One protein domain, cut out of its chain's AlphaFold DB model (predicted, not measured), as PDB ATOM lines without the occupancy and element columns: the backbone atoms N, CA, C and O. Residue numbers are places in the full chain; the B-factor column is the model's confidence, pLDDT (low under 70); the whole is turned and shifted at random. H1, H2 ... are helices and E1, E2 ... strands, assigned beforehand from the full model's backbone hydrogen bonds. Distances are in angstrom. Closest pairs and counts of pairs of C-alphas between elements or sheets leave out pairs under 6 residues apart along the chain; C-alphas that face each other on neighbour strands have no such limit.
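Overview. This is residues 510 to 516 and 525 to 567 of the 776 residues of the protein "Mediator complex subunit 23" of Mesocestoides corti (UniProt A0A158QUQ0). One long helix, H1, stands beside a small antiparallel sheet of three short strands, and the two meet only loosely, near the inner strand E1. From the far end of the helix, residues 542 to 547 fold back to the edge strand E2, and the long link of residues 551 to 561 loops over one face of the sheet to the other edge strand, E3. The printed part has 50 residues with one named helix and three named strands, in the order E1, H1, E2, E3 along the chain; the sheet's order is E2, E1, E3. The class is mixed, helices and strands, with 28 residues in named elements. The whole is compact, with a radius of gyration of the C-alphas of 10.5 A, and spans 28 by 26 by 16 A.

Along the chain. E1 is residues 510 to 512, beginning at C-alpha 510 at (-43.804, -4.368, -25.554). H1 is residues 525 to 541, 24.2 A from its first to its last C-alpha, from C-alpha 525 at (-44.197, 14.779, -23.098) to C-alpha 541 at (-36.747, -3.248, -8.832). E2 is residues 548 to 550. Residues 551 to 553 are helical, in a run too short for a name. E3, residues 562 to 566, is the longest strand and measures 11.9 A; it ends at C-alpha 566 at (-45.923, -8.313, -31.482).

Arrangement. In the sheet E1 is the inner strand, and E2 and E3 are the edge strands. E1 and E3 are antiparallel, with 147 degrees between their directions; the C-alphas of Val 510 and Val 564 face each other at 4.5 A. N 511 and O 563, 2.9 A, and N 563 and O 511, 2.8 A, are within hydrogen-bond range. E2 and E1 are antiparallel too, also at 147 degrees; the C-alphas of Thr 548 and Thr 511 face each other at 4.3 A. Here N 510 and O 549 are within hydrogen-bond range at 2.9 A, as are N 549 and O 510 at 3.0 A. E2 and E3 are apart. H1 is not on the sheet, but only just, with 4 pairs of C-alphas within 10 A. The closest C-alphas of E1 and H1 are those of Val 512 and Leu 530, 7.4 A apart. H1 and E3 are apart. In H1 every O i to N i+4 pair is within hydrogen-bond range.

Size, cuts and confidence. The two C-alphas farthest apart are those of Asp 516 and Gly 542, at 29.9 A, while the first and last printed C-alphas, of Val 510 and Arg 567, are 9.2 A apart. Residues 517 to 524 are not printed; across this cut, in the link from E1 to H1, C-alphas 516 and 525 are 11.3 A apart. The link from H1 to E2 is short, with 6 residues, and the link from E2 to E3 is long, with 11. The mean pLDDT of the printed part is 74.7, and 14 residues are under 70: 514 to 516, 525 to 526, 537, 540 to 545, and 557 to 558.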
ATOM      1  N   VAL A 510     -43.237  -5.684 -25.810       89.62
ATOM      2  CA  VAL A 510     -43.804  -4.368 -25.554       89.62
ATOM      3  C   VAL A 510     -42.679  -3.365 -25.345       89.62
ATOM      4  O   VAL A 510     -41.654  -3.687 -24.749       89.62
ATOM      5  N   THR A 511     -42.851  -2.149 -25.854       86.88
ATOM      6  CA  THR A 511     -41.909  -1.036 -25.671       86.88
ATOM      7  C   THR A 511     -42.623   0.166 -25.075       86.88
ATOM      8  O   THR A 511     -43.825   0.328 -25.264       86.88
ATOM      9  N   VAL A 512     -41.907   1.036 -24.370       81.56
ATOM     10  CA  VAL A 512     -42.475   2.309 -23.897       81.56
ATOM     11  C   VAL A 512     -42.920   3.161 -25.092       81.56
ATOM     12  O   VAL A 512     -42.136   3.380 -26.020       81.56
ATOM     13  N   LYS A 513     -44.160   3.668 -25.067       75.50
ATOM     14  CA  LYS A 513     -44.682   4.600 -26.077       75.50
ATOM     15  C   LYS A 513     -43.931   5.923 -26.013       75.50
ATOM     16  O   LYS A 513     -44.049   6.663 -25.039       75.50
ATOM     17  N   MET A 514     -43.239   6.261 -27.097       63.03
ATOM     18  CA  MET A 514     -42.528   7.540 -27.244       63.03
ATOM     19  C   MET A 514     -43.360   8.613 -27.978       63.03
ATOM     20  O   MET A 514     -42.857   9.699 -28.247       63.03
ATOM     21  N   GLY A 515     -44.646   8.339 -28.233       52.91
ATOM     22  CA  GLY A 515     -45.583   9.225 -28.929       52.91
ATOM     23  C   GLY A 515     -45.531   9.072 -30.453       52.91
ATOM     24  O   GLY A 515     -44.453   9.009 -31.041       52.91
ATOM     25  N   ASP A 516     -46.701   9.031 -31.091       39.78
ATOM     26  CA  ASP A 516     -46.833   9.135 -32.546       39.78
ATOM     27  C   ASP A 516     -46.570  10.588 -32.964       39.78
ATOM     28  O   ASP A 516     -47.107  11.518 -32.365       39.78
ATOM     29  N   GLU A 525     -43.723  15.987 -23.796       60.34
ATOM     30  CA  GLU A 525     -44.197  14.779 -23.098       60.34
ATOM     31  C   GLU A 525     -43.361  13.495 -23.301       60.34
ATOM     32  O   GLU A 525     -43.229  12.749 -22.331       60.34
ATOM     33  N   PRO A 526     -42.769  13.190 -24.476       65.56
ATOM     34  CA  PRO A 526     -42.082  11.910 -24.685       65.56
ATOM     35  C   PRO A 526     -40.867  11.677 -23.780       65.56
ATOM     36  O   PRO A 526     -40.695  10.597 -23.218       65.56
ATOM     37  N   LEU A 527     -40.018  12.697 -23.621       73.19
ATOM     38  CA  LEU A 527     -38.800  12.599 -22.808       73.19
ATOM     39  C   LEU A 527     -39.137  12.537 -21.320       73.19
ATOM     40  O   LEU A 527     -38.524  11.778 -20.571       73.19
ATOM     41  N   ARG A 528     -40.151  13.306 -20.916       72.12
ATOM     42  CA  ARG A 528     -40.689  13.290 -19.562       72.12
ATOM     43  C   ARG A 528     -41.241  11.914 -19.200       72.12
ATOM     44  O   ARG A 528     -40.832  11.353 -18.191       72.12
ATOM     45  N   ARG A 529     -42.086  11.335 -20.060       72.12
ATOM     46  CA  ARG A 529     -42.637   9.983 -19.871       72.12
ATOM     47  C   ARG A 529     -41.546   8.926 -19.799       72.12
ATOM     48  O   ARG A 529     -41.616   8.044 -18.951       72.12
ATOM     49  N   LEU A 530     -40.515   9.028 -20.640       75.44
ATOM     50  CA  LEU A 530     -39.373   8.123 -20.563       75.44
ATOM     51  C   LEU A 530     -38.739   8.167 -19.166       75.44
ATOM     52  O   LEU A 530     -38.570   7.120 -18.544       75.44
ATOM     53  N   LEU A 531     -38.446   9.359 -18.640       76.94
ATOM     54  CA  LEU A 531     -37.877   9.499 -17.297       76.94
ATOM     55  C   LEU A 531     -38.838   9.007 -16.207       76.94
ATOM     56  O   LEU A 531     -38.408   8.302 -15.298       76.94
ATOM     57  N   GLU A 532     -40.135   9.298 -16.311       75.94
ATOM     58  CA  GLU A 532     -41.157   8.792 -15.385       75.94
ATOM     59  C   GLU A 532     -41.160   7.254 -15.333       75.94
ATOM     60  O   GLU A 532     -41.149   6.675 -14.241       75.94
ATOM     61  N   VAL A 533     -41.072   6.581 -16.485       70.75
ATOM     62  CA  VAL A 533     -40.969   5.114 -16.558       70.75
ATOM     63  C   VAL A 533     -39.673   4.609 -15.926       70.75
ATOM     64  O   VAL A 533     -39.721   3.687 -15.108       70.75
ATOM     65  N   PHE A 534     -38.526   5.227 -16.235       73.75
ATOM     66  CA  PHE A 534     -37.239   4.880 -15.619       73.75
ATOM     67  C   PHE A 534     -37.299   4.973 -14.090       73.75
ATOM     68  O   PHE A 534     -36.851   4.062 -13.389       73.75
ATOM     69  N   ARG A 535     -37.890   6.048 -13.557       76.19
ATOM     70  CA  ARG A 535     -38.013   6.272 -12.111       76.19
ATOM     71  C   ARG A 535     -38.975   5.302 -11.453       76.19
ATOM     72  O   ARG A 535     -38.630   4.727 -10.420       76.19
ATOM     73  N   ARG A 536     -40.152   5.087 -12.051       71.06
ATOM     74  CA  ARG A 536     -41.141   4.127 -11.547       71.06
ATOM     75  C   ARG A 536     -40.536   2.729 -11.491       71.06
ATOM     76  O   ARG A 536     -40.564   2.105 -10.436       71.06
ATOM     77  N   ARG A 537     -39.893   2.267 -12.566       67.50
ATOM     78  CA  ARG A 537     -39.237   0.952 -12.592       67.50
ATOM     79  C   ARG A 537     -38.097   0.851 -11.577       67.50
ATOM     80  O   ARG A 537     -38.063  -0.116 -10.823       67.50
ATOM     81  N   ARG A 538     -37.240   1.873 -11.461       71.25
ATOM     82  CA  ARG A 538     -36.177   1.894 -10.442       71.25
ATOM     83  C   ARG A 538     -36.738   1.819  -9.017       71.25
ATOM     84  O   ARG A 538     -36.128   1.168  -8.176       71.25
ATOM     85  N   SER A 539     -37.884   2.444  -8.735       70.00
ATOM     86  CA  SER A 539     -38.530   2.346  -7.416       70.00
ATOM     87  C   SER A 539     -39.034   0.936  -7.083       70.00
ATOM     88  O   SER A 539     -39.045   0.568  -5.912       70.00
ATOM     89  N   LEU A 540     -39.384   0.142  -8.100       64.00
ATOM     90  CA  LEU A 540     -39.905  -1.218  -7.949       64.00
ATOM     91  C   LEU A 540     -38.787  -2.263  -7.835       64.00
ATOM     92  O   LEU A 540     -38.819  -3.113  -6.951       64.00
ATOM     93  N   THR A 541     -37.782  -2.201  -8.712       64.81
ATOM     94  CA  THR A 541     -36.747  -3.248  -8.832       64.81
ATOM     95  C   THR A 541     -35.381  -2.827  -8.297       64.81
ATOM     96  O   THR A 541     -34.434  -3.615  -8.300       64.81
ATOM     97  N   GLY A 542     -35.238  -1.572  -7.864       65.50
ATOM     98  CA  GLY A 542     -33.958  -0.984  -7.475       65.50
ATOM     99  C   GLY A 542     -33.003  -0.746  -8.650       65.50
ATOM    100  O   GLY A 542     -31.867  -0.335  -8.423       65.50
ATOM    101  N   GLN A 543     -33.422  -1.009  -9.895       63.34
ATOM    102  CA  GLN A 543     -32.570  -0.965 -11.086       63.34
ATOM    103  C   GLN A 543     -33.349  -0.476 -12.321       63.34
ATOM    104  O   GLN A 543     -34.556  -0.689 -12.415       63.34
ATOM    105  N   PRO A 544     -32.694   0.185 -13.289       63.81
ATOM    106  CA  PRO A 544     -33.314   0.481 -14.575       63.81
ATOM    107  C   PRO A 544     -33.519  -0.831 -15.350       63.81
ATOM    108  O   PRO A 544     -32.586  -1.624 -15.487       63.81
ATOM    109  N   LEU A 545     -34.740  -1.058 -15.831       65.75
ATOM    110  CA  LEU A 545     -35.084  -2.137 -16.763       65.75
ATOM    111  C   LEU A 545     -34.923  -1.648 -18.215       65.75
ATOM    112  O   LEU A 545     -34.982  -0.434 -18.441       65.75
ATOM    113  N   PRO A 546     -34.745  -2.557 -19.193       74.75
ATOM    114  CA  PRO A 546     -34.844  -2.198 -20.603       74.75
ATOM    115  C   PRO A 546     -36.223  -1.586 -20.903       74.75
ATOM    116  O   PRO A 546     -37.218  -1.893 -20.241       74.75
ATOM    117  N   LEU A 547     -36.276  -0.681 -21.882       78.31
ATOM    118  CA  LEU A 547     -37.526  -0.037 -22.300       78.31
ATOM    119  C   LEU A 547     -38.373  -0.966 -23.172       78.31
ATOM    120  O   LEU A 547     -39.562  -0.709 -23.343       78.31
ATOM    121  N   THR A 548     -37.779  -2.045 -23.681       85.75
ATOM    122  CA  THR A 548     -38.450  -3.139 -24.369       85.75
ATOM    123  C   THR A 548     -38.331  -4.413 -23.555       85.75
ATOM    124  O   THR A 548     -37.229  -4.892 -23.295       85.75
ATOM    125  N   VAL A 549     -39.474  -4.981 -23.196       87.38
ATOM    126  CA  VAL A 549     -39.589  -6.200 -22.388       87.38
ATOM    127  C   VAL A 549     -40.654  -7.114 -22.976       87.38
ATOM    128  O   VAL A 549     -41.384  -6.720 -23.891       87.38
ATOM    129  N   PHE A 550     -40.751  -8.337 -22.468       91.56
ATOM    130  CA  PHE A 550     -41.918  -9.164 -22.753       91.56
ATOM    131  C   PHE A 550     -43.116  -8.724 -21.903       91.56
ATOM    132  O   PHE A 550     -42.964  -8.211 -20.797       91.56
ATOM    133  N   GLU A 551     -44.322  -8.892 -22.441       89.50
ATOM    134  CA  GLU A 551     -45.580  -8.488 -21.801       89.50
ATOM    135  C   GLU A 551     -45.767  -9.102 -20.401       89.50
ATOM    136  O   GLU A 551     -46.272  -8.437 -19.503       89.50
ATOM    137  N   ASP A 552     -45.295 -10.331 -20.186       87.69
ATOM    138  CA  ASP A 552     -45.327 -11.035 -18.899       87.69
ATOM    139  C   ASP A 552     -44.363 -10.463 -17.843       87.69
ATOM    140  O   ASP A 552     -44.504 -10.756 -16.656       87.69
ATOM    141  N   GLU A 553     -43.429  -9.597 -18.241       83.62
ATOM    142  CA  GLU A 553     -42.518  -8.867 -17.346       83.62
ATOM    143  C   GLU A 553     -43.074  -7.480 -16.940       83.62
ATOM    144  O   GLU A 553     -42.422  -6.688 -16.236       83.62
ATOM    145  N   VAL A 554     -44.280  -7.137 -17.404       79.94
ATOM    146  CA  VAL A 554     -44.961  -5.878 -17.088       79.94
ATOM    147  C   VAL A 554     -46.052  -6.121 -16.046       79.94
ATOM    148  O   VAL A 554     -46.944  -6.934 -16.242       79.94
ATOM    149  N   GLU A 555     -46.002  -5.372 -14.939       73.19
ATOM    150  CA  GLU A 555     -47.001  -5.471 -13.861       73.19
ATOM    151  C   GLU A 555     -48.404  -5.020 -14.308       73.19
ATOM    152  O   GLU A 555     -49.392  -5.643 -13.928       73.19
ATOM    153  N   ASP A 556     -48.489  -3.954 -15.116       72.38
ATOM    154  CA  ASP A 556     -49.737  -3.456 -15.711       72.38
ATOM    155  C   ASP A 556     -49.531  -3.054 -17.191       72.38
ATOM    156  O   ASP A 556     -49.127  -1.922 -17.489       72.38
ATOM    157  N   PRO A 557     -49.758  -3.975 -18.145       64.50
ATOM    158  CA  PRO A 557     -49.589  -3.703 -19.573       64.50
ATOM    159  C   PRO A 557     -50.655  -2.750 -20.147       64.50
ATOM    160  O   PRO A 557     -50.453  -2.202 -21.231       64.50
ATOM    161  N   ASN A 558     -51.758  -2.496 -19.426       65.31
ATOM    162  CA  ASN A 558     -52.888  -1.693 -19.906       65.31
ATOM    163  C   ASN A 558     -52.867  -0.227 -19.446       65.31
ATOM    164  O   ASN A 558     -53.742   0.539 -19.848       65.31
ATOM    165  N   ASP A 559     -51.854   0.204 -18.688       72.06
ATOM    166  CA  ASP A 559     -51.695   1.579 -18.175       72.06
ATOM    167  C   ASP A 559     -51.363   2.624 -19.274       72.06
ATOM    168  O   ASP A 559     -50.694   3.629 -19.042       72.06
ATOM    169  N   GLY A 560     -51.709   2.349 -20.539       70.88
ATOM    170  CA  GLY A 560     -51.513   3.237 -21.694       70.88
ATOM    171  C   GLY A 560     -50.055   3.573 -22.050       70.88
ATOM    172  O   GLY A 560     -49.815   4.192 -23.085       70.88
ATOM    173  N   THR A 561     -49.097   3.144 -21.228       75.38
ATOM    174  CA  THR A 561     -47.667   3.488 -21.275       75.38
ATOM    175  C   THR A 561     -46.901   2.662 -22.311       75.38
ATOM    176  O   THR A 561     -45.883   3.109 -22.838       75.38
ATOM    177  N   TRP A 562     -47.401   1.468 -22.629       81.12
ATOM    178  CA  TRP A 562     -46.726   0.490 -23.476       81.12
ATOM    179  C   TRP A 562     -47.355   0.404 -24.871       81.12
ATOM    180  O   TRP A 562     -48.561   0.584 -25.063       81.12
ATOM    181  N   GLU A 563     -46.512   0.144 -25.862       86.56
ATOM    182  CA  GLU A 563     -46.852  -0.184 -27.241       86.56
ATOM    183  C   GLU A 563     -46.515  -1.649 -27.490       86.56
ATOM    184  O   GLU A 563     -45.401  -2.091 -27.205       86.56
ATOM    185  N   VAL A 564     -47.467  -2.399 -28.039       89.69
ATOM    186  CA  VAL A 564     -47.267  -3.807 -28.381       89.69
ATOM    187  C   VAL A 564     -46.609  -3.899 -29.751       89.69
ATOM    188  O   VAL A 564     -47.176  -3.469 -30.750       89.69
ATOM    189  N   LEU A 565     -45.426  -4.505 -29.799       89.75
ATOM    190  CA  LEU A 565     -44.657  -4.704 -31.030       89.75
ATOM    191  C   LEU A 565     -44.963  -6.039 -31.720       89.75
ATOM    192  O   LEU A 565     -44.620  -6.219 -32.886       89.75
ATOM    193  N   GLY A 566     -45.580  -6.976 -30.997       92.00
ATOM    194  CA  GLY A 566     -45.923  -8.313 -31.482       92.00
ATOM    195  C   GLY A 566     -44.997  -9.404 -30.943       92.00
ATOM    196  O   GLY A 566     -44.157  -9.166 -30.079       92.00
ATOM    197  N   ARG A 567     -45.168 -10.634 -31.431       94.88
ATOM    198  CA  ARG A 567     -44.392 -11.801 -30.978       94.88
ATOM    199  C   ARG A 567     -43.192 -12.022 -31.901       94.88
ATOM    200  O   ARG A 567     -43.418 -12.207 -33.095       94.88
TER     201      ARG A 567